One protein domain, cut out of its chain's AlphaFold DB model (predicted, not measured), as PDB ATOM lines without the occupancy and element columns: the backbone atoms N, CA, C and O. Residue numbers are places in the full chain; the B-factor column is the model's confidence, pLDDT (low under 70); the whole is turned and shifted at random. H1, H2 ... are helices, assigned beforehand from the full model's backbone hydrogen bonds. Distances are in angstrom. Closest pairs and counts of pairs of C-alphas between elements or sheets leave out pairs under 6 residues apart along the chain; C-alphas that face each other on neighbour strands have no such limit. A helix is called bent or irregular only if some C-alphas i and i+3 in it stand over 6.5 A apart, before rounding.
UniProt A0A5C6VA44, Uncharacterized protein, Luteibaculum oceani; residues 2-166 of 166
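AT A GLANCE: This is residues 2 to 166 of the 166 residues of an uncharacterized protein of Luteibaculum oceani (UniProt A0A5C6VA44). The model is an elongated bundle of four helices, the long H1, H3 and H6 and the shorter H2, up and down, each running against the one before it in the chain; H3 is the hub, and the last part of H6, from residue 158, sticks out beyond the bundle. Near the end of the bundle where H1 and H3 end, H4 packs on both, and H5 crosses H3 more loosely. The printed part has 165 residues with six named helices, H1 to H6 in order, and no named strand; the class is all helix. The whole is loose, a rod spanning 74 by 35 by 26 A, with a radius of gyration of the C-alphas of 19.1 A.

IN THESE COORDINATES: H6, the longest helix, holds residues 129 to 164 and is 53.0 A long, from C-alpha 129 at (10.806, -64.595, -126.334) to C-alpha 164 at (-3.131, -77.105, -76.759). It is neither bent nor irregular, but only just: C-alphas 146 and 149 are 6.4 A apart. H2 holds residues 39 to 54, 22.6 A, and H3 residues 61 to 90, 44.8 A. H1 holds residues 2 to 33, 46.4 A, beginning with C-alpha 2 at (-20.362, -79.057, -97.514). H4 holds residues 100 to 109, 14.2 A, and H5 residues 113 to 126, 19.8 A.

HOW THE PARTS SIT: H6 touches H2 with residues 134 to 150 alone, at a shallow tilt of 21 degrees, the same way; the closest C-alphas, of Gly 49 and Ala 142, are 3.9 A apart. H6 touches H3 with residues 135 to 150 alone, opposite ways at 30 degrees, closest at the C-alphas of Thr 69 and Ile 139, 5.4 A. H2 and H3 form a helical hairpin, with the C-alphas of Ser 48 and Ala 68 closest at 5.0 A. H1 and H2 form another, closest at the C-alphas of Val 15 and Ser 48, 5.6 A. H1 touches H3 the same way at a shallow tilt of 30 degrees, with the C-alphas of Gly 27 and Gly 79 closest at 3.9 A. H4 touches H1 at a steep tilt of 47 degrees, closest at the C-alphas of Trp 28 and Ser 104, 5.7 A, and H3 at 67 degrees, closest at those of Ile 82 and Ala 107, 5.8 A. H5 is close to but not clearly touching H3, about perpendicular at 86 degrees; the closest C-alphas, of Phe 84 and Tyr 119, are 6.8 A apart. H1 and H6 are apart. Every O i to N i+4 pair is within hydrogen-bond range in H1, H2, H4 and H5, against 22 of 26 in H3 and 29 of 32 in H6.

THE WHOLE: The two C-alphas farthest apart, of Val 94 and Arg 166, are 73.6 A apart. The printed part has no cut and no long link. Residues 90 to 98 stand free. The mean pLDDT of the printed part is 85.8; residue 4, residues 89 to 98, residue 150 and residue 166 are under 70.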
ATOM      1  N   LEU A   2     -19.791 -80.298 -96.947       70.06
ATOM      2  CA  LEU A   2     -20.362 -79.057 -97.514       70.06
ATOM      3  C   LEU A   2     -19.544 -77.773 -97.255       70.06
ATOM      4  O   LEU A   2     -19.359 -76.966 -98.158       70.06
ATOM      5  N   GLN A   3     -19.001 -77.590 -96.045       72.50
ATOM      6  CA  GLN A   3     -18.189 -76.406 -95.717       72.50
ATOM      7  C   GLN A   3     -16.869 -76.339 -96.503       72.50
ATOM      8  O   GLN A   3     -16.453 -75.258 -96.909       72.50
ATOM      9  N   LEU A   4     -16.240 -77.492 -96.752       69.81
ATOM     10  CA  LEU A   4     -14.974 -77.592 -97.484       69.81
ATOM     11  C   LEU A   4     -15.191 -77.302 -98.979       69.81
ATOM     12  O   LEU A   4     -14.409 -76.595 -99.606       69.81
ATOM     13  N   PHE A   5     -16.320 -77.768 -99.519       76.06
ATOM     14  CA  PHE A   5     -16.749 -77.484-100.887       76.06
ATOM     15  C   PHE A   5     -17.055 -75.991-101.100       76.06
ATOM     16  O   PHE A   5     -16.546 -75.378-102.037       76.06
ATOM     17  N   ASN A   6     -17.789 -75.363-100.175       85.81
ATOM     18  CA  ASN A   6     -18.063 -73.924-100.230       85.81
ATOM     19  C   ASN A   6     -16.783 -73.077-100.167       85.81
ATOM     20  O   ASN A   6     -16.698 -72.034-100.816       85.81
ATOM     21  N   HIS A   7     -15.781 -73.511 -99.401       86.12
ATOM     22  CA  HIS A   7     -14.498 -72.815 -99.312       86.12
ATOM     23  C   HIS A   7     -13.707 -72.882-100.625       86.12
ATOM     24  O   HIS A   7     -13.209 -71.858-101.097       86.12
ATOM     25  N   GLN A   8     -13.665 -74.055-101.264       87.50
ATOM     26  CA  GLN A   8     -13.025 -74.237-102.572       87.50
ATOM     27  C   GLN A   8     -13.704 -73.420-103.675       87.50
ATOM     28  O   GLN A   8     -13.015 -72.788-104.476       87.50
ATOM     29  N   ILE A   9     -15.039 -73.361-103.686       89.19
ATOM     30  CA  ILE A   9     -15.785 -72.522-104.636       89.19
ATOM     31  C   ILE A   9     -15.428 -71.047-104.450       89.19
ATOM     32  O   ILE A   9     -15.106 -70.365-105.422       89.19
ATOM     33  N   ARG A  10     -15.433 -70.548-103.206       91.19
ATOM     34  CA  ARG A  10     -15.064 -69.152-102.912       91.19
ATOM     35  C   ARG A  10     -13.650 -68.828-103.381       91.19
ATOM     36  O   ARG A  10     -13.431 -67.751-103.924       91.19
ATOM     37  N   PHE A  11     -12.715 -69.759-103.203       92.06
ATOM     38  CA  PHE A  11     -11.358 -69.622-103.719       92.06
ATOM     39  C   PHE A  11     -11.336 -69.488-105.245       92.06
ATOM     40  O   PHE A  11     -10.743 -68.541-105.756       92.06
ATOM     41  N   VAL A  12     -11.993 -70.398-105.969       92.25
ATOM     42  CA  VAL A  12     -12.013 -70.373-107.439       92.25
ATOM     43  C   VAL A  12     -12.643 -69.079-107.948       92.25
ATOM     44  O   VAL A  12     -12.063 -68.419-108.806       92.25
ATOM     45  N   LEU A  13     -13.773 -68.662-107.372       93.81
ATOM     46  CA  LEU A  13     -14.430 -67.401-107.725       93.81
ATOM     47  C   LEU A  13     -13.528 -66.189-107.464       93.81
ATOM     48  O   LEU A  13     -13.426 -65.312-108.319       93.81
ATOM     49  N   ALA A  14     -12.835 -66.153-106.322       94.00
ATOM     50  CA  ALA A  14     -11.911 -65.071-105.996       94.00
ATOM     51  C   ALA A  14     -10.724 -65.017-106.971       94.00
ATOM     52  O   ALA A  14     -10.346 -63.934-107.416       94.00
ATOM     53  N   VAL A  15     -10.154 -66.170-107.338       94.00
ATOM     54  CA  VAL A  15      -9.066 -66.239-108.326       94.00
ATOM     55  C   VAL A  15      -9.547 -65.761-109.689       94.00
ATOM     56  O   VAL A  15      -8.889 -64.909-110.280       94.00
ATOM     57  N   ILE A  16     -10.689 -66.264-110.168       94.50
ATOM     58  CA  ILE A  16     -11.274 -65.852-111.451       94.50
ATOM     59  C   ILE A  16     -11.488 -64.345-111.470       94.50
ATOM     60  O   ILE A  16     -11.034 -63.680-112.395       94.50
ATOM     61  N   PHE A  17     -12.127 -63.798-110.434       94.75
ATOM     62  CA  PHE A  17     -12.401 -62.369-110.347       94.75
ATOM     63  C   PHE A  17     -11.119 -61.543-110.458       94.75
ATOM     64  O   PHE A  17     -11.017 -60.664-111.310       94.75
ATOM     65  N   VAL A  18     -10.117 -61.860-109.639       95.12
ATOM     66  CA  VAL A  18      -8.862 -61.107-109.577       95.12
ATOM     67  C   VAL A  18      -8.067 -61.209-110.880       95.12
ATOM     68  O   VAL A  18      -7.508 -60.218-111.344       95.12
ATOM     69  N   VAL A  19      -8.033 -62.390-111.490       95.25
ATOM     70  CA  VAL A  19      -7.334 -62.633-112.752       95.25
ATOM     71  C   VAL A  19      -8.030 -61.927-113.917       95.25
ATOM     72  O   VAL A  19      -7.356 -61.271-114.711       95.25
ATOM     73  N   CYS A  20      -9.358 -62.023-114.018       95.00
ATOM     74  CA  CYS A  20     -10.130 -61.342-115.056       95.00
ATOM     75  C   CYS A  20     -10.024 -59.823-114.915       95.00
ATOM     76  O   CYS A  20      -9.781 -59.127-115.898       95.00
ATOM     77  N   PHE A  21     -10.144 -59.312-113.689       95.50
ATOM     78  CA  PHE A  21     -10.015 -57.889-113.398       95.50
ATOM     79  C   PHE A  21      -8.598 -57.374-113.678       95.50
ATOM     80  O   PHE A  21      -8.432 -56.348-114.332       95.50
ATOM     81  N   GLY A  22      -7.568 -58.116-113.260       94.81
ATOM     82  CA  GLY A  22      -6.171 -57.784-113.542       94.81
ATOM     83  C   GLY A  22      -5.851 -57.804-115.039       94.81
ATOM     84  O   GLY A  22      -5.206 -56.884-115.537       94.81
ATOM     85  N   GLY A  23      -6.353 -58.805-115.768       95.00
ATOM     86  CA  GLY A  23      -6.241 -58.880-117.224       95.00
ATOM     87  C   GLY A  23      -6.938 -57.719-117.930       95.00
ATOM     88  O   GLY A  23      -6.362 -57.110-118.828       95.00
ATOM     89  N   PHE A  24      -8.144 -57.360-117.484       95.19
ATOM     90  CA  PHE A  24      -8.885 -56.218-118.015       95.19
ATOM     91  C   PHE A  24      -8.142 -54.894-117.796       95.19
ATOM     92  O   PHE A  24      -7.954 -54.142-118.750       95.19
ATOM     93  N   ILE A  25      -7.671 -54.631-116.569       94.88
ATOM     94  CA  ILE A  25      -6.880 -53.430-116.260       94.88
ATOM     95  C   ILE A  25      -5.631 -53.382-117.132       94.88
ATOM     96  O   ILE A  25      -5.325 -52.333-117.692       94.88
ATOM     97  N   TRP A  26      -4.924 -54.505-117.273       94.94
ATOM     98  CA  TRP A  26      -3.739 -54.556-118.120       94.94
ATOM     99  C   TRP A  26      -4.062 -54.183-119.567       94.94
ATOM    100  O   TRP A  26      -3.423 -53.284-120.116       94.94
ATOM    101  N   GLY A  27      -5.070 -54.826-120.163       92.31
ATOM    102  CA  GLY A  27      -5.494 -54.545-121.532       92.31
ATOM    103  C   GLY A  27      -5.873 -53.076-121.725       92.31
ATOM    104  O   GLY A  27      -5.373 -52.428-122.642       92.31
ATOM    105  N   TRP A  28      -6.675 -52.524-120.810       92.50
ATOM    106  CA  TRP A  28      -7.086 -51.121-120.842       92.50
ATOM    107  C   TRP A  28      -5.903 -50.146-120.725       92.50
ATOM    108  O   TRP A  28      -5.807 -49.185-121.495       92.50
ATOM    109  N   VAL A  29      -4.975 -50.384-119.796       91.62
ATOM    110  CA  VAL A  29      -3.778 -49.543-119.631       91.62
ATOM    111  C   VAL A  29      -2.875 -49.634-120.860       91.62
ATOM    112  O   VAL A  29      -2.368 -48.610-121.322       91.62
ATOM    113  N   ALA A  30      -2.704 -50.831-121.420       91.25
ATOM    114  CA  ALA A  30      -1.846 -51.053-122.577       91.25
ATOM    115  C   ALA A  30      -2.340 -50.296-123.813       91.25
ATOM    116  O   ALA A  30      -1.550 -49.607-124.455       91.25
ATOM    117  N   ILE A  31      -3.642 -50.331-124.109       89.69
ATOM    118  CA  ILE A  31      -4.200 -49.542-125.222       89.69
ATOM    119  C   ILE A  31      -4.211 -48.039-124.906       89.69
ATOM    120  O   ILE A  31      -4.096 -47.202-125.800       89.69
ATOM    121  N   SER A  32      -4.320 -47.664-123.625       88.38
ATOM    122  CA  SER A  32      -4.313 -46.258-123.199       88.38
ATOM    123  C   SER A  32      -2.961 -45.600-123.397       88.38
ATOM    124  O   SER A  32      -2.903 -44.478-123.896       88.38
ATOM    125  N   THR A  33      -1.903 -46.332-123.072       88.50
ATOM    126  CA  THR A  33      -0.517 -45.862-123.122       88.50
ATOM    127  C   THR A  33       0.204 -46.235-124.411       88.50
ATOM    128  O   THR A  33       1.281 -45.709-124.653       88.50
ATOM    129  N   TYR A  34      -0.369 -47.125-125.228       82.75
ATOM    130  CA  TYR A  34       0.300 -47.779-126.361       82.75
ATOM    131  C   TYR A  34       1.542 -48.590-125.957       82.75
ATOM    132  O   TYR A  34       2.385 -48.908-126.792       82.75
ATOM    133  N   ILE A  35       1.657 -48.958-124.677       81.19
ATOM    134  CA  ILE A  35       2.799 -49.703-124.149       81.19
ATOM    135  C   ILE A  35       2.337 -51.087-123.700       81.19
ATOM    136  O   ILE A  35       1.541 -51.243-122.773       81.19
ATOM    137  N   GLN A  36       2.915 -52.118-124.313       79.12
ATOM    138  CA  GLN A  36       2.768 -53.498-123.861       79.12
ATOM    139  C   GLN A  36       3.807 -53.792-122.776       79.12
ATOM    140  O   GLN A  36       4.921 -54.233-123.053       79.12
ATOM    141  N   THR A  37       3.462 -53.524-121.517       80.75
ATOM    142  CA  THR A  37       4.345 -53.860-120.392       80.75
ATOM    143  C   THR A  37       4.063 -55.268-119.874       80.75
ATOM    144  O   THR A  37       2.952 -55.588-119.453       80.75
ATOM    145  N   GLY A  38       5.091 -56.116-119.847       81.62
ATOM    146  CA  GLY A  38       4.992 -57.467-119.290       81.62
ATOM    147  C   GLY A  38       4.947 -57.525-117.756       81.62
ATOM    148  O   GLY A  38       4.598 -58.556-117.186       81.62
ATOM    149  N   PHE A  39       5.207 -56.408-117.067       86.25
ATOM    150  CA  PHE A  39       5.093 -56.310-115.605       86.25
ATOM    151  C   PHE A  39       3.681 -56.619-115.084       86.25
ATOM    152  O   PHE A  39       3.540 -57.154-113.984       86.25
ATOM    153  N   PHE A  40       2.632 -56.364-115.875       90.62
ATOM    154  CA  PHE A  40       1.273 -56.753-115.495       90.62
ATOM    155  C   PHE A  40       1.089 -58.271-115.423       90.62
ATOM    156  O   PHE A  40       0.321 -58.736-114.584       90.62
ATOM    157  N   ALA A  41       1.831 -59.061-116.208       89.31
ATOM    158  CA  ALA A  41       1.809 -60.518-116.089       89.31
ATOM    159  C   ALA A  41       2.313 -60.962-114.703       89.31
ATOM    160  O   ALA A  41       1.696 -61.810-114.055       89.31
ATOM    161  N   ILE A  42       3.376 -60.322-114.197       92.38
ATOM    162  CA  ILE A  42       3.872 -60.545-112.830       92.38
ATOM    163  C   ILE A  42       2.817 -60.137-111.806       92.38
ATOM    164  O   ILE A  42       2.568 -60.893-110.871       92.38
ATOM    165  N   ALA A  43       2.182 -58.974-111.976       93.50
ATOM    166  CA  ALA A  43       1.149 -58.500-111.059       93.50
ATOM    167  C   ALA A  43      -0.047 -59.467-110.994       93.50
ATOM    168  O   ALA A  43      -0.484 -59.821-109.901       93.50
ATOM    169  N   ILE A  44      -0.526 -59.958-112.144       94.19
ATOM    170  CA  ILE A  44      -1.603 -60.957-112.239       94.19
ATOM    171  C   ILE A  44      -1.189 -62.262-111.545       94.19
ATOM    172  O   ILE A  44      -1.956 -62.797-110.743       94.19
ATOM    173  N   GLY A  45       0.031 -62.751-111.799       92.88
ATOM    174  CA  GLY A  45       0.567 -63.940-111.132       92.88
ATOM    175  C   GLY A  45       0.709 -63.755-109.618       92.88
ATOM    176  O   GLY A  45       0.320 -64.622-108.837       92.88
ATOM    177  N   PHE A  46       1.205 -62.601-109.171       93.62
ATOM    178  CA  PHE A  46       1.290 -62.248-107.754       93.62
ATOM    179  C   PHE A  46      -0.085 -62.268-107.093       93.62
ATOM    180  O   PHE A  46      -0.263 -62.915-106.063       93.62
ATOM    181  N   LEU A  47      -1.057 -61.595-107.705       93.50
ATOM    182  CA  LEU A  47      -2.424 -61.484-107.220       93.50
ATOM    183  C   LEU A  47      -3.112 -62.856-107.135       93.50
ATOM    184  O   LEU A  47      -3.672 -63.187-106.087       93.50
ATOM    185  N   SER A  48      -3.015 -63.696-108.173       94.06
ATOM    186  CA  SER A  48      -3.599 -65.046-108.140       94.06
ATOM    187  C   SER A  48      -2.934 -65.925-107.074       94.06
ATOM    188  O   SER A  48      -3.619 -66.594-106.290       94.06
ATOM    189  N   GLY A  49      -1.601 -65.875-106.974       90.44
ATOM    190  CA  GLY A  49      -0.830 -66.585-105.955       90.44
ATOM    191  C   GLY A  49      -1.165 -66.122-104.537       90.44
ATOM    192  O   GLY A  49      -1.291 -66.948-103.631       90.44
ATOM    193  N   PHE A  50      -1.372 -64.819-104.344       90.94
ATOM    194  CA  PHE A  50      -1.773 -64.233-103.069       90.94
ATOM    195  C   PHE A  50      -3.171 -64.693-102.644       90.94
ATOM    196  O   PHE A  50      -3.347 -65.087-101.488       90.94
ATOM    197  N   VAL A  51      -4.137 -64.753-103.566       91.38
ATOM    198  CA  VAL A  51      -5.474 -65.310-103.290       91.38
ATOM    199  C   VAL A  51      -5.379 -66.781-102.869       91.38
ATOM    200  O   VAL A  51      -5.925 -67.150-101.829       91.38
ATOM    201  N   ALA A  52      -4.614 -67.617-103.579       89.06
ATOM    202  CA  ALA A  52      -4.377 -69.007-103.153       89.06
ATOM    203  C   ALA A  52      -3.791 -69.106-101.740       89.06
ATOM    204  O   ALA A  52      -4.127 -69.997-100.958       89.06
ATOM    205  N   SER A  53      -2.938 -68.153-101.393       86.81
ATOM    206  CA  SER A  53      -2.318 -68.026-100.082       86.81
ATOM    207  C   SER A  53      -3.346 -67.713 -98.971       86.81
ATOM    208  O   SER A  53      -3.278 -68.276 -97.867       86.81
ATOM    209  N   LEU A  54      -4.345 -66.868 -99.259       86.50
ATOM    210  CA  LEU A  54      -5.412 -66.491 -98.325       86.50
ATOM    211  C   LEU A  54      -6.357 -67.660 -98.046       86.50
ATOM    212  O   LEU A  54      -6.653 -67.933 -96.882       86.50
ATOM    213  N   TYR A  55      -6.728 -68.400 -99.086       86.00
ATOM    214  CA  TYR A  55      -7.645 -69.541 -98.999       86.00
ATOM    215  C   TYR A  55      -6.954 -70.866 -98.654       86.00
ATOM    216  O   TYR A  55      -7.600 -71.908 -98.614       86.00
ATOM    217  N   PHE A  56      -5.653 -70.835 -98.365       82.12
ATOM    218  CA  PHE A  56      -4.857 -72.016 -98.061       82.12
ATOM    219  C   PHE A  56      -5.492 -72.952 -97.015       82.12
ATOM    220  O   PHE A  56      -5.711 -72.556 -95.867       82.12
ATOM    221  N   GLU A  57      -5.623 -74.232 -97.379       79.00
ATOM    222  CA  GLU A  57      -5.961 -75.333 -96.473       79.00
ATOM    223  C   GLU A  57      -4.876 -76.417 -96.467       79.00
ATOM    224  O   GLU A  57      -4.267 -76.743 -97.488       79.00
ATOM    225  N   ARG A  58      -4.654 -77.036 -95.298       71.69
ATOM    226  CA  ARG A  58      -3.572 -78.017 -95.097       71.69
ATOM    227  C   ARG A  58      -3.731 -79.279 -95.950       71.69
ATOM    228  O   ARG A  58      -2.716 -79.779 -96.427       71.69
ATOM    229  N   GLN A  59      -4.955 -79.785 -96.112       70.88
ATOM    230  CA  GLN A  59      -5.219 -81.038 -96.832       70.88
ATOM    231  C   GLN A  59      -4.976 -80.910 -98.342       70.88
ATOM    232  O   GLN A  59      -4.437 -81.831 -98.941       70.88
ATOM    233  N   ASN A  60      -5.252 -79.740 -98.934       77.12
ATOM    234  CA  ASN A  60      -5.231 -79.538-100.390       77.12
ATOM    235  C   ASN A  60      -4.251 -78.445-100.838       77.12
ATOM    236  O   ASN A  60      -4.457 -77.773-101.842       77.12
ATOM    237  N   ALA A  61      -3.152 -78.280-100.099       73.69
ATOM    238  CA  ALA A  61      -2.144 -77.240-100.309       73.69
ATOM    239  C   ALA A  61      -1.648 -77.095-101.760       73.69
ATOM    240  O   ALA A  61      -1.371 -75.986-102.212       73.69
ATOM    241  N   TRP A  62      -1.488 -78.215-102.468       80.94
ATOM    242  CA  TRP A  62      -0.992 -78.234-103.843       80.94
ATOM    243  C   TRP A  62      -2.042 -77.718-104.837       80.94
ATOM    244  O   TRP A  62      -1.697 -76.974-105.750       80.94
ATOM    245  N   LEU A  63      -3.317 -78.028-104.591       85.94
ATOM    246  CA  LEU A  63      -4.460 -77.702-105.442       85.94
ATOM    247  C   LEU A  63      -4.605 -76.183-105.613       85.94
ATOM    248  O   LEU A  63      -4.675 -75.689-106.734       85.94
ATOM    249  N   TYR A  64      -4.533 -75.428-104.512       87.12
ATOM    250  CA  TYR A  64      -4.618 -73.962-104.534       87.12
ATOM    251  C   TYR A  64      -3.494 -73.318-105.357       87.12
ATOM    252  O   TYR A  64      -3.729 -72.357-106.087       87.12
ATOM    253  N   SER A  65      -2.274 -73.862-105.274       86.56
ATOM    254  CA  SER A  65      -1.152 -73.356-106.066       86.56
ATOM    255  C   SER A  65      -1.339 -73.649-107.547       86.56
ATOM    256  O   SER A  65      -1.141 -72.750-108.356       86.56
ATOM    257  N   THR A  66      -1.705 -74.882-107.901       89.31
ATOM    258  CA  THR A  66      -1.889 -75.271-109.303       89.31
ATOM    259  C   THR A  66      -3.003 -74.455-109.944       89.31
ATOM    260  O   THR A  66      -2.806 -73.907-111.022       89.31
ATOM    261  N   VAL A  67      -4.135 -74.289-109.253       90.12
ATOM    262  CA  VAL A  67      -5.251 -73.469-109.738       90.12
ATOM    263  C   VAL A  67      -4.814 -72.014-109.932       90.12
ATOM    264  O   VAL A  67      -4.988 -71.478-111.017       90.12
ATOM    265  N   ALA A  68      -4.178 -71.368-108.949       90.50
ATOM    266  CA  ALA A  68      -3.745 -69.976-109.125       90.50
ATOM    267  C   ALA A  68      -2.738 -69.786-110.271       90.50
ATOM    268  O   ALA A  68      -2.816 -68.787-110.992       90.50
ATOM    269  N   THR A  69      -1.825 -70.740-110.464       92.00
ATOM    270  CA  THR A  69      -0.890 -70.727-111.592       92.00
ATOM    271  C   THR A  69      -1.630 -70.884-112.921       92.00
ATOM    272  O   THR A  69      -1.458 -70.044-113.802       92.00
ATOM    273  N   SER A  70      -2.502 -71.885-113.064       92.06
ATOM    274  CA  SER A  70      -3.255 -72.112-114.304       92.06
ATOM    275  C   SER A  70      -4.168 -70.936-114.651       92.06
ATOM    276  O   SER A  70      -4.210 -70.504-115.798       92.06
ATOM    277  N   PHE A  71      -4.858 -70.365-113.663       92.94
ATOM    278  CA  PHE A  71      -5.734 -69.222-113.901       92.94
ATOM    279  C   PHE A  71      -4.947 -67.947-114.223       92.94
ATOM    280  O   PHE A  71      -5.454 -67.131-114.979       92.94
ATOM    281  N   SER A  72      -3.700 -67.771-113.766       92.44
ATOM    282  CA  SER A  72      -2.902 -66.585-114.135       92.44
ATOM    283  C   SER A  72      -2.766 -66.403-115.656       92.44
ATOM    284  O   SER A  72      -2.824 -65.275-116.145       92.44
ATOM    285  N   PHE A  73      -2.721 -67.504-116.417       92.31
ATOM    286  CA  PHE A  73      -2.728 -67.461-117.880       92.31
ATOM    287  C   PHE A  73      -4.002 -66.855-118.458       92.31
ATOM    288  O   PHE A  73      -3.924 -66.170-119.469       92.31
ATOM    289  N   ILE A  74      -5.159 -67.055-117.822       93.12
ATOM    290  CA  ILE A  74      -6.431 -66.482-118.280       93.12
ATOM    291  C   ILE A  74      -6.375 -64.954-118.200       93.12
ATOM    292  O   ILE A  74      -6.825 -64.273-119.111       93.12
ATOM    293  N   GLY A  75      -5.765 -64.397-117.156       92.69
ATOM    294  CA  GLY A  75      -5.638 -62.944-117.003       92.69
ATOM    295  C   GLY A  75      -4.692 -62.357-118.041       92.69
ATOM    296  O   GLY A  75      -4.996 -61.336-118.655       92.69
ATOM    297  N   ILE A  76      -3.578 -63.051-118.297       92.62
ATOM    298  CA  ILE A  76      -2.653 -62.673-119.368       92.62
ATOM    299  C   ILE A  76      -3.363 -62.737-120.728       92.62
ATOM    300  O   ILE A  76      -3.273 -61.813-121.534       92.62
ATOM    301  N   PHE A  77      -4.113 -63.812-120.963       93.06
ATOM    302  CA  PHE A  77      -4.890 -64.014-122.176       93.06
ATOM    303  C   PHE A  77      -5.899 -62.883-122.391       93.06
ATOM    304  O   PHE A  77      -5.943 -62.325-123.480       93.06
ATOM    305  N   ILE A  78      -6.658 -62.502-121.359       94.12
ATOM    306  CA  ILE A  78      -7.637 -61.407-121.416       94.12
ATOM    307  C   ILE A  78      -6.956 -60.084-121.778       94.12
ATOM    308  O   ILE A  78      -7.411 -59.399-122.692       94.12
ATOM    309  N   GLY A  79      -5.858 -59.733-121.103       92.75
ATOM    310  CA  GLY A  79      -5.158 -58.474-121.375       92.75
ATOM    311  C   GLY A  79      -4.608 -58.411-122.797       92.75
ATOM    312  O   GLY A  79      -4.841 -57.431-123.505       92.75
ATOM    313  N   LYS A  80      -3.961 -59.487-123.263       91.94
ATOM    314  CA  LYS A  80      -3.482 -59.579-124.648       91.94
ATOM    315  C   LYS A  80      -4.609 -59.606-125.674       91.94
ATOM    316  O   LYS A  80      -4.456 -59.004-126.732       91.94
ATOM    317  N   TYR A  81      -5.728 -60.257-125.371       92.56
ATOM    318  CA  TYR A  81      -6.884 -60.278-126.257       92.56
ATOM    319  C   TYR A  81      -7.469 -58.876-126.450       92.56
ATOM    320  O   TYR A  81      -7.762 -58.504-127.579       92.56
ATOM    321  N   ILE A  82      -7.580 -58.068-125.387       92.38
ATOM    322  CA  ILE A  82      -8.031 -56.668-125.496       92.38
ATOM    323  C   ILE A  82      -7.096 -55.872-126.410       92.38
ATOM    324  O   ILE A  82      -7.563 -55.141-127.279       92.38
ATOM    325  N   ILE A  83      -5.782 -56.040-126.247       90.56
ATOM    326  CA  ILE A  83      -4.775 -55.373-127.080       90.56
ATOM    327  C   ILE A  83      -4.894 -55.823-128.544       90.56
ATOM    328  O   ILE A  83      -4.878 -54.990-129.445       90.56
ATOM    329  N   PHE A  84      -5.043 -57.126-128.790       90.62
ATOM    330  CA  PHE A  84      -5.266 -57.674-130.128       90.62
ATOM    331  C   PHE A  84      -6.540 -57.114-130.760       90.62
ATOM    332  O   PHE A  84      -6.483 -56.599-131.868       90.62
ATOM    333  N   ALA A  85      -7.665 -57.177-130.047       89.00
ATOM    334  CA  ALA A  85      -8.949 -56.699-130.535       89.00
ATOM    335  C   ALA A  85      -8.907 -55.198-130.833       89.00
ATOM    336  O   ALA A  85      -9.520 -54.764-131.799       89.00
ATOM    337  N   TYR A  86      -8.159 -54.423-130.041       85.56
ATOM    338  CA  TYR A  86      -7.908 -53.009-130.304       85.56
ATOM    339  C   TYR A  86      -7.149 -52.806-131.619       85.56
ATOM    340  O   TYR A  86      -7.620 -52.057-132.458       85.56
ATOM    341  N   TYR A  87      -6.045 -53.519-131.865       83.12
ATOM    342  CA  TYR A  87      -5.295 -53.375-133.123       83.12
ATOM    343  C   TYR A  87      -6.010 -53.962-134.347       83.12
ATOM    344  O   TYR A  87      -5.882 -53.428-135.444       83.12
ATOM    345  N   GLU A  88      -6.774 -55.042-134.177       81.50
ATOM    346  CA  GLU A  88      -7.625 -55.607-135.229       81.50
ATOM    347  C   GLU A  88      -8.748 -54.624-135.600       81.50
ATOM    348  O   GLU A  88      -9.049 -54.434-136.779       81.50
ATOM    349  N   GLN A  89      -9.346 -53.968-134.599       68.38
ATOM    350  CA  GLN A  89     -10.392 -52.968-134.800       68.38
ATOM    351  C   GLN A  89      -9.851 -51.609-135.242       68.38
ATOM    352  O   GLN A  89     -10.541 -50.951-136.002       68.38
ATOM    353  N   ASP A  90      -8.646 -51.192-134.860       56.41
ATOM    354  CA  ASP A  90      -8.061 -49.900-135.256       56.41
ATOM    355  C   ASP A  90      -7.759 -49.820-136.764       56.41
ATOM    356  O   ASP A  90      -7.733 -48.726-137.323       56.41
ATOM    357  N   VAL A  91      -7.623 -50.953-137.467       50.69
ATOM    358  CA  VAL A  91      -7.579 -50.965-138.946       50.69
ATOM    359  C   VAL A  91      -8.961 -50.651-139.557       50.69
ATOM    360  O   VAL A  91      -9.049 -50.263-140.720       50.69
ATOM    361  N   LEU A  92     -10.047 -50.775-138.785       43.84
ATOM    362  CA  LEU A  92     -11.439 -50.656-139.245       43.84
ATOM    363  C   LEU A  92     -12.275 -49.574-138.524       43.84
ATOM    364  O   LEU A  92     -13.333 -49.199-139.025       43.84
ATOM    365  N   PHE A  93     -11.823 -49.032-137.390       51.34
ATOM    366  CA  PHE A  93     -12.560 -48.071-136.566       51.34
ATOM    367  C   PHE A  93     -11.689 -46.876-136.174       51.34
ATOM    368  O   PHE A  93     -11.347 -46.663-135.014       51.34
ATOM    369  N   VAL A  94     -11.453 -46.003-137.152       52.94
ATOM    370  CA  VAL A  94     -11.197 -44.576-136.918       52.94
ATOM    371  C   VAL A  94     -12.509 -43.937-136.435       52.94
ATOM    372  O   VAL A  94     -13.165 -43.202-137.167       52.94
ATOM    373  N   GLN A  95     -12.978 -44.289-135.234       56.47
ATOM    374  CA  GLN A  95     -14.127 -43.623-134.614       56.47
ATOM    375  C   GLN A  95     -13.647 -42.789-133.420       56.47
ATOM    376  O   GLN A  95     -13.385 -43.350-132.355       56.47
ATOM    377  N   PRO A  96     -13.527 -41.457-133.579       56.19
ATOM    378  CA  PRO A  96     -12.930 -40.562-132.584       56.19
ATOM    379  C   PRO A  96     -13.731 -40.408-131.275       56.19
ATOM    380  O   PRO A  96     -13.311 -39.664-130.394       56.19
ATOM    381  N   GLU A  97     -14.861 -41.102-131.108       61.25
ATOM    382  CA  GLU A  97     -15.821 -40.827-130.028       61.25
ATOM    383  C   GLU A  97     -15.806 -41.829-128.862       61.25
ATOM    384  O   GLU A  97     -16.374 -41.555-127.803       61.25
ATOM    385  N   PHE A  98     -15.154 -42.991-128.993       68.56
ATOM    386  CA  PHE A  98     -15.152 -43.984-127.914       68.56
ATOM    387  C   PHE A  98     -13.945 -43.836-126.988       68.56
ATOM    388  O   PHE A  98     -12.792 -43.922-127.405       68.56
ATOM    389  N   SER A  99     -14.210 -43.708-125.683       84.12
ATOM    390  CA  SER A  99     -13.161 -43.828-124.672       84.12
ATOM    391  C   SER A  99     -12.498 -45.211-124.753       84.12
ATOM    392  O   SER A  99     -13.161 -46.233-124.953       84.12
ATOM    393  N   LYS A 100     -11.180 -45.273-124.540       84.75
ATOM    394  CA  LYS A 100     -10.418 -46.537-124.564       84.75
ATOM    395  C   LYS A 100     -10.924 -47.558-123.536       84.75
ATOM    396  O   LYS A 100     -10.868 -48.766-123.757       84.75
ATOM    397  N   PHE A 101     -11.502 -47.083-122.436       88.12
ATOM    398  CA  PHE A 101     -12.200 -47.936-121.478       88.12
ATOM    399  C   PHE A 101     -13.408 -48.646-122.114       88.12
ATOM    400  O   PHE A 101     -13.515 -49.870-122.040       88.12
ATOM    401  N   ASN A 102     -14.271 -47.907-122.822       87.56
ATOM    402  CA  ASN A 102     -15.423 -48.478-123.527       87.56
ATOM    403  C   ASN A 102     -14.994 -49.439-124.642       87.56
ATOM    404  O   ASN A 102     -15.639 -50.469-124.836       87.56
ATOM    405  N   LEU A 103     -13.891 -49.143-125.338       87.06
ATOM    406  CA  LEU A 103     -13.301 -50.062-126.320       87.06
ATOM    407  C   LEU A 103     -12.864 -51.381-125.671       87.06
ATOM    408  O   LEU A 103     -13.172 -52.446-126.196       87.06
ATOM    409  N   SER A 104     -12.239 -51.325-124.493       88.62
ATOM    410  CA  SER A 104     -11.827 -52.525-123.744       88.62
ATOM    411  C   SER A 104     -13.025 -53.403-123.368       88.62
ATOM    412  O   SER A 104     -12.970 -54.626-123.488       88.62
ATOM    413  N   ILE A 105     -14.136 -52.785-122.953       90.19
ATOM    414  CA  ILE A 105     -15.381 -53.502-122.643       90.19
ATOM    415  C   ILE A 105     -15.986 -54.108-123.911       90.19
ATOM    416  O   ILE A 105     -16.342 -55.286-123.912       90.19
ATOM    417  N   LYS A 106     -16.076 -53.337-125.002       88.12
ATOM    418  CA  LYS A 106     -16.594 -53.821-126.291       88.12
ATOM    419  C   LYS A 106     -15.764 -54.973-126.851       88.12
ATOM    420  O   LYS A 106     -16.342 -55.909-127.401       88.12
ATOM    421  N   ALA A 107     -14.441 -54.932-126.692       88.31
ATOM    422  CA  ALA A 107     -13.554 -56.019-127.086       88.31
ATOM    423  C   ALA A 107     -13.964 -57.328-126.401       88.31
ATOM    424  O   ALA A 107     -14.191 -58.327-127.081       88.31
ATOM    425  N   LEU A 108     -14.152 -57.306-125.077       89.75
ATOM    426  CA  LEU A 108     -14.572 -58.487-124.320       89.75
ATOM    427  C   LEU A 108     -16.019 -58.910-124.606       89.75
ATOM    428  O   LEU A 108     -16.291 -60.099-124.749       89.75
ATOM    429  N   ALA A 109     -16.948 -57.960-124.723       89.06
ATOM    430  CA  ALA A 109     -18.348 -58.256-125.033       89.06
ATOM    431  C   ALA A 109     -18.523 -58.846-126.444       89.06
ATOM    432  O   ALA A 109     -19.442 -59.620-126.692       89.06
ATOM    433  N   GLY A 110     -17.630 -58.489-127.368       85.31
ATOM    434  CA  GLY A 110     -17.636 -58.949-128.750       85.31
ATOM    435  C   GLY A 110     -16.884 -60.256-128.995       85.31
ATOM    436  O   GLY A 110     -16.636 -60.551-130.169       85.31
ATOM    437  N   ILE A 111     -16.486 -60.992-127.948       88.38
ATOM    438  CA  ILE A 111     -15.815 -62.293-128.064       88.38
ATOM    439  C   ILE A 111     -16.741 -63.287-128.770       88.38
ATOM    440  O   ILE A 111     -17.872 -63.528-128.357       88.38
ATOM    441  N   ASN A 112     -16.229 -63.911-129.826       91.44
ATOM    442  CA  ASN A 112     -16.859 -65.037-130.497       91.44
ATOM    443  C   ASN A 112     -15.785 -66.032-130.956       91.44
ATOM    444  O   ASN A 112     -14.585 -65.752-130.877       91.44
ATOM    445  N   PHE A 113     -16.212 -67.200-131.436       91.44
ATOM    446  CA  PHE A 113     -15.290 -68.256-131.851       91.44
ATOM    447  C   PHE A 113     -14.334 -67.800-132.966       91.44
ATOM    448  O   PHE A 113     -13.138 -68.072-132.896       91.44
ATOM    449  N   THR A 114     -14.825 -67.037-133.947       90.94
ATOM    450  CA  THR A 114     -14.024 -66.537-135.075       90.94
ATOM    451  C   THR A 114     -12.897 -65.609-134.621       90.94
ATOM    452  O   THR A 114     -11.746 -65.808-135.003       90.94
ATOM    453  N   LYS A 115     -13.195 -64.630-133.761       89.56
ATOM    454  CA  LYS A 115     -12.192 -63.700-133.218       89.56
ATOM    455  C   LYS A 115     -11.217 -64.390-132.276       89.56
ATOM    456  O   LYS A 115     -10.041 -64.044-132.262       89.56
ATOM    457  N   LEU A 116     -11.681 -65.366-131.494       91.00
ATOM    458  CA  LEU A 116     -10.787 -66.185-130.676       91.00
ATOM    459  C   LEU A 116      -9.815 -66.969-131.560       91.00
ATOM    460  O   LEU A 116      -8.617 -66.950-131.299       91.00
ATOM    461  N   ALA A 117     -10.303 -67.599-132.630       92.75
ATOM    462  CA  ALA A 117      -9.454 -68.305-133.584       92.75
ATOM    463  C   ALA A 117      -8.436 -67.361-134.249       92.75
ATOM    464  O   ALA A 117      -7.250 -67.690-134.303       92.75
ATOM    465  N   ALA A 118      -8.863 -66.168-134.676       91.44
ATOM    466  CA  ALA A 118      -7.973 -65.145-135.227       91.44
ATOM    467  C   ALA A 118      -6.902 -64.706-134.214       91.44
ATOM    468  O   ALA A 118      -5.717 -64.656-134.546       91.44
ATOM    469  N   TYR A 119      -7.294 -64.480-132.958       92.31
ATOM    470  CA  TYR A 119      -6.369 -64.153-131.877       92.31
ATOM    471  C   TYR A 119      -5.347 -65.268-131.618       92.31
ATOM    472  O   TYR A 119      -4.165 -64.982-131.423       92.31
ATOM    473  N   PHE A 120      -5.761 -66.538-131.641       93.12
ATOM    474  CA  PHE A 120      -4.833 -67.664-131.495       93.12
ATOM    475  C   PHE A 120      -3.816 -67.705-132.636       93.12
ATOM    476  O   PHE A 120      -2.621 -67.827-132.372       93.12
ATOM    477  N   GLN A 121      -4.261 -67.532-133.882       92.69
ATOM    478  CA  GLN A 121      -3.369 -67.481-135.045       92.69
ATOM    479  C   GLN A 121      -2.391 -66.304-134.955       92.69
ATOM    480  O   GLN A 121      -1.186 -66.473-135.150       92.69
ATOM    481  N   TYR A 122      -2.888 -65.121-134.584       90.25
ATOM    482  CA  TYR A 122      -2.060 -63.942-134.345       90.25
ATOM    483  C   TYR A 122      -1.029 -64.190-133.242       90.25
ATOM    484  O   TYR A 122       0.143 -63.853-133.403       90.25
ATOM    485  N   THR A 123      -1.451 -64.796-132.132       89.94
ATOM    486  CA  THR A 123      -0.578 -65.077-130.992       89.94
ATOM    487  C   THR A 123       0.514 -66.054-131.383       89.94
ATOM    488  O   THR A 123       1.665 -65.770-131.105       89.94
ATOM    489  N   ILE A 124       0.189 -67.153-132.070       90.75
ATOM    490  CA  ILE A 124       1.179 -68.147-132.515       90.75
ATOM    491  C   ILE A 124       2.203 -67.510-133.460       90.75
ATOM    492  O   ILE A 124       3.400 -67.740-133.311       90.75
ATOM    493  N   LYS A 125       1.748 -66.678-134.403       89.94
ATOM    494  CA  LYS A 125       2.625 -66.032-135.387       89.94
ATOM    495  C   LYS A 125       3.555 -64.987-134.768       89.94
ATOM    496  O   LYS A 125       4.690 -64.850-135.209       89.94
ATOM    497  N   ASN A 126       3.069 -64.244-133.774       87.69
ATOM    498  CA  ASN A 126       3.794 -63.125-133.168       87.69
ATOM    499  C   ASN A 126       4.375 -63.454-131.786       87.69
ATOM    500  O   ASN A 126       4.869 -62.553-131.106       87.69
ATOM    501  N   TYR A 127       4.309 -64.717-131.357       87.38
ATOM    502  CA  TYR A 127       4.825 -65.136-130.062       87.38
ATOM    503  C   TYR A 127       6.335 -64.936-130.025       87.38
ATOM    504  O   TYR A 127       7.077 -65.557-130.786       87.38
ATOM    505  N   ASN A 128       6.795 -64.064-129.135       89.81
ATOM    506  CA  ASN A 128       8.211 -63.752-129.008       89.81
ATOM    507  C   ASN A 128       8.788 -64.274-127.683       89.81
ATOM    508  O   ASN A 128       8.082 -64.730-126.781       89.81
ATOM    509  N   PHE A 129      10.113 -64.188-127.555       89.94
ATOM    510  CA  PHE A 129      10.806 -64.595-126.334       89.94
ATOM    511  C   PHE A 129      10.335 -63.818-125.093       89.94
ATOM    512  O   PHE A 129      10.256 -64.388-124.006       89.94
ATOM    513  N   LEU A 130       9.988 -62.534-125.239       88.56
ATOM    514  CA  LEU A 130       9.500 -61.719-124.124       88.56
ATOM    515  C   LEU A 130       8.159 -62.243-123.603       88.56
ATOM    516  O   LEU A 130       7.979 -62.347-122.394       88.56
ATOM    517  N   ASP A 131       7.243 -62.637-124.482       86.94
ATOM    518  CA  ASP A 131       5.948 -63.211-124.114       86.94
ATOM    519  C   ASP A 131       6.104 -64.498-123.311       86.94
ATOM    520  O   ASP A 131       5.425 -64.688-122.294       86.94
ATOM    521  N   PHE A 132       7.032 -65.354-123.736       89.75
ATOM    522  CA  PHE A 132       7.415 -66.543-122.985       89.75
ATOM    523  C   PHE A 132       7.980 -66.186-121.615       89.75
ATOM    524  O   PHE A 132       7.516 -66.706-120.597       89.75
ATOM    525  N   PHE A 133       8.932 -65.257-121.572       92.62
ATOM    526  CA  PHE A 133       9.584 -64.834-120.342       92.62
ATOM    527  C   PHE A 133       8.592 -64.250-119.325       92.62
ATOM    528  O   PHE A 133       8.577 -64.668-118.167       92.62
ATOM    529  N   TRP A 134       7.707 -63.345-119.748       90.81
ATOM    530  CA  TRP A 134       6.702 -62.744-118.867       90.81
ATOM    531  C   TRP A 134       5.654 -63.751-118.396       90.81
ATOM    532  O   TRP A 134       5.264 -63.725-117.227       90.81
ATOM    533  N   SER A 135       5.242 -64.676-119.268       89.50
ATOM    534  CA  SER A 135       4.348 -65.775-118.885       89.50
ATOM    535  C   SER A 135       5.010 -66.678-117.843       89.50
ATOM    536  O   SER A 135       4.397 -67.010-116.830       89.50
ATOM    537  N   LEU A 136       6.291 -67.014-118.030       92.81
ATOM    538  CA  LEU A 136       7.059 -67.809-117.076       92.81
ATOM    539  C   LEU A 136       7.210 -67.092-115.729       92.81
ATOM    540  O   LEU A 136       7.006 -67.701-114.677       92.81
ATOM    541  N   LEU A 137       7.508 -65.793-115.738       93.00
ATOM    542  CA  LEU A 137       7.586 -65.006-114.509       93.00
ATOM    543  C   LEU A 137       6.245 -64.946-113.778       93.00
ATOM    544  O   LEU A 137       6.229 -65.063-112.552       93.00
ATOM    545  N   ALA A 138       5.123 -64.826-114.489       92.19
ATOM    546  CA  ALA A 138       3.795 -64.874-113.882       92.19
ATOM    547  C   ALA A 138       3.541 -66.212-113.167       92.19
ATOM    548  O   ALA A 138       3.120 -66.221-112.007       92.19
ATOM    549  N   ILE A 139       3.882 -67.332-113.814       91.75
ATOM    550  CA  ILE A 139       3.777 -68.692-113.255       91.75
ATOM    551  C   ILE A 139       4.619 -68.824-111.988       91.75
ATOM    552  O   ILE A 139       4.113 -69.248-110.944       91.75
ATOM    553  N   VAL A 140       5.902 -68.460-112.076       93.44
ATOM    554  CA  VAL A 140       6.848 -68.550-110.958       93.44
ATOM    555  C   VAL A 140       6.363 -67.679-109.803       93.44
ATOM    556  O   VAL A 140       6.336 -68.130-108.659       93.44
ATOM    557  N   THR A 141       5.896 -66.468-110.093       93.12
ATOM    558  CA  THR A 141       5.390 -65.533-109.085       93.12
ATOM    559  C   THR A 141       4.126 -66.065-108.411       93.12
ATOM    560  O   THR A 141       4.038 -66.040-107.180       93.12
ATOM    561  N   ALA A 142       3.173 -66.611-109.172       91.56
ATOM    562  CA  ALA A 142       1.970 -67.237-108.619       91.56
ATOM    563  C   ALA A 142       2.314 -68.414-107.701       91.56
ATOM    564  O   ALA A 142       1.806 -68.521-106.580       91.56
ATOM    565  N   PHE A 143       3.237 -69.263-108.145       90.81
ATOM    566  CA  PHE A 143       3.665 -70.449-107.415       90.81
ATOM    567  C   PHE A 143       4.455 -70.123-106.139       90.81
ATOM    568  O   PHE A 143       4.246 -70.731-105.087       90.81
ATOM    569  N   VAL A 144       5.370 -69.155-106.202       90.50
ATOM    570  CA  VAL A 144       6.157 -68.736-105.038       90.50
ATOM    571  C   VAL A 144       5.249 -68.097-103.989       90.50
ATOM    572  O   VAL A 144       5.337 -68.448-102.808       90.50
ATOM    573  N   ASN A 145       4.337 -67.208-104.397       87.88
ATOM    574  CA  ASN A 145       3.452 -66.523-103.454       87.88
ATOM    575  C   ASN A 145       2.424 -67.455-102.812       87.88
ATOM    576  O   ASN A 145       2.214 -67.375-101.596       87.88
ATOM    577  N   SER A 146       1.861 -68.401-103.570       86.06
ATOM    578  CA  SER A 146       0.950 -69.409-103.011       86.06
ATOM    579  C   SER A 146       1.641 -70.259-101.927       86.06
ATOM    580  O   SER A 146       1.052 -70.572-100.885       86.06
ATOM    581  N   ARG A 147       2.929 -70.587-102.116       83.38
ATOM    582  CA  ARG A 147       3.715 -71.413-101.184       83.38
ATOM    583  C   ARG A 147       4.259 -70.649 -99.980       83.38
ATOM    584  O   ARG A 147       4.339 -71.229 -98.891       83.38
ATOM    585  N   ARG A 148       4.626 -69.375-100.135       78.88
ATOM    586  CA  ARG A 148       5.251 -68.582 -99.063       78.88
ATOM    587  C   ARG A 148       4.333 -68.463 -97.845       78.88
ATOM    588  O   ARG A 148       4.741 -68.809 -96.737       78.88
ATOM    589  N   VAL A 149       3.077 -68.069 -98.043       70.19
ATOM    590  CA  VAL A 149       2.107 -67.898 -96.942       70.19
ATOM    591  C   VAL A 149       1.641 -69.243 -96.379       70.19
ATOM    592  O   VAL A 149       1.445 -69.376 -95.170       70.19
ATOM    593  N   SER A 150       1.560 -70.279 -97.221       69.00
ATOM    594  CA  SER A 150       1.322 -71.669 -96.803       69.00
ATOM    595  C   SER A 150       2.334 -72.134 -95.749       69.00
ATOM    596  O   SER A 150       1.951 -72.728 -94.736       69.00
ATOM    597  N   LYS A 151       3.624 -71.815 -95.931       74.19
ATOM    598  CA  LYS A 151       4.684 -72.172 -94.974       74.19
ATOM    599  C   LYS A 151       4.456 -71.518 -93.606       74.19
ATOM    600  O   LYS A 151       4.514 -72.215 -92.592       74.19
ATOM    601  N   TYR A 152       4.128 -70.224 -93.576       76.38
ATOM    602  CA  TYR A 152       3.842 -69.493 -92.334       76.38
ATOM    603  C   TYR A 152       2.582 -70.002 -91.631       76.38
ATOM    604  O   TYR A 152       2.617 -70.279 -90.432       76.38
ATOM    605  N   LYS A 153       1.489 -70.227 -92.373       75.81
ATOM    606  CA  LYS A 153       0.258 -70.801 -91.809       75.81
ATOM    607  C   LYS A 153       0.509 -72.186 -91.216       75.81
ATOM    608  O   LYS A 153       0.102 -72.449 -90.087       75.81
ATOM    609  N   LYS A 154       1.235 -73.064 -91.918       76.12
ATOM    610  CA  LYS A 154       1.621 -74.387 -91.389       76.12
ATOM    611  C   LYS A 154       2.432 -74.279 -90.095       76.12
ATOM    612  O   LYS A 154       2.178 -75.056 -89.174       76.12
ATOM    613  N   ALA A 155       3.378 -73.344 -90.012       82.44
ATOM    614  CA  ALA A 155       4.158 -73.111 -88.798       82.44
ATOM    615  C   ALA A 155       3.266 -72.651 -87.630       82.44
ATOM    616  O   ALA A 155       3.341 -73.227 -86.544       82.44
ATOM    617  N   LEU A 156       2.352 -71.706 -87.878       82.88
ATOM    618  CA  LEU A 156       1.389 -71.225 -86.885       82.88
ATOM    619  C   LEU A 156       0.470 -72.349 -86.376       82.88
ATOM    620  O   LEU A 156       0.232 -72.459 -85.175       82.88
ATOM    621  N   TYR A 157      -0.021 -73.218 -87.267       80.94
ATOM    622  CA  TYR A 157      -0.836 -74.371 -86.870       80.94
ATOM    623  C   TYR A 157      -0.064 -75.345 -85.976       80.94
ATOM    624  O   TYR A 157      -0.599 -75.790 -84.963       80.94
ATOM    625  N   ARG A 158       1.197 -75.651 -86.315       83.62
ATOM    626  CA  ARG A 158       2.058 -76.506 -85.477       83.62
ATOM    627  C   ARG A 158       2.303 -75.879 -84.104       83.62
ATOM    628  O   ARG A 158       2.266 -76.586 -83.103       83.62
ATOM    629  N   PHE A 159       2.513 -74.565 -84.055       87.56
ATOM    630  CA  PHE A 159       2.681 -73.831 -82.803       87.56
ATOM    631  C   PHE A 159       1.417 -73.890 -81.930       87.56
ATOM    632  O   PHE A 159       1.496 -74.281 -80.769       87.56
ATOM    633  N   LYS A 160       0.232 -73.625 -82.502       85.69
ATOM    634  CA  LYS A 160      -1.052 -73.751 -81.785       85.69
ATOM    635  C   LYS A 160      -1.319 -75.173 -81.280       85.69
ATOM    636  O   LYS A 160      -1.854 -75.328 -80.189       85.69
ATOM    637  N   GLN A 161      -0.946 -76.204 -82.043       85.00
ATOM    638  CA  GLN A 161      -1.076 -77.598 -81.598       85.00
ATOM    639  C   GLN A 161      -0.185 -77.902 -80.387       85.00
ATOM    640  O   GLN A 161      -0.649 -78.550 -79.457       85.00
ATOM    641  N   ARG A 162       1.053 -77.387 -80.355       87.69
ATOM    642  CA  ARG A 162       1.952 -77.537 -79.195       87.69
ATOM    643  C   ARG A 162       1.426 -76.845 -77.937       87.69
ATOM    644  O   ARG A 162       1.666 -77.347 -76.849       87.69
ATOM    645  N   LEU A 163       0.721 -75.721 -78.085       85.75
ATOM    646  CA  LEU A 163       0.120 -74.997 -76.960       85.75
ATOM    647  C   LEU A 163      -1.138 -75.668 -76.396       85.75
ATOM    648  O   LEU A 163      -1.394 -75.514 -75.217       85.75
ATOM    649  N   ARG A 164      -1.922 -76.384 -77.215       80.94
ATOM    650  CA  ARG A 164      -3.131 -77.105 -76.759       80.94
ATOM    651  C   ARG A 164      -2.855 -78.496 -76.186       80.94
ATOM    652  O   ARG A 164      -3.755 -79.092 -75.615       80.94
ATOM    653  N   GLY A 165      -1.666 -79.045 -76.435       71.38
ATOM    654  CA  GLY A 165      -1.221 -80.324 -75.873       71.38
ATOM    655  C   GLY A 165      -0.492 -80.193 -74.530       71.38
ATOM    656  O   GLY A 165       0.049 -81.185 -74.054       71.38
ATOM    657  N   ARG A 166      -0.428 -78.980 -73.973       53.75
ATOM    658  CA  ARG A 166      -0.035 -78.665 -72.596       53.75
ATOM    659  C   ARG A 166      -1.264 -78.129 -71.878       53.75
ATOM    660  O   ARG A 166      -1.334 -78.348 -70.656       53.75
TER     661      ARG A 166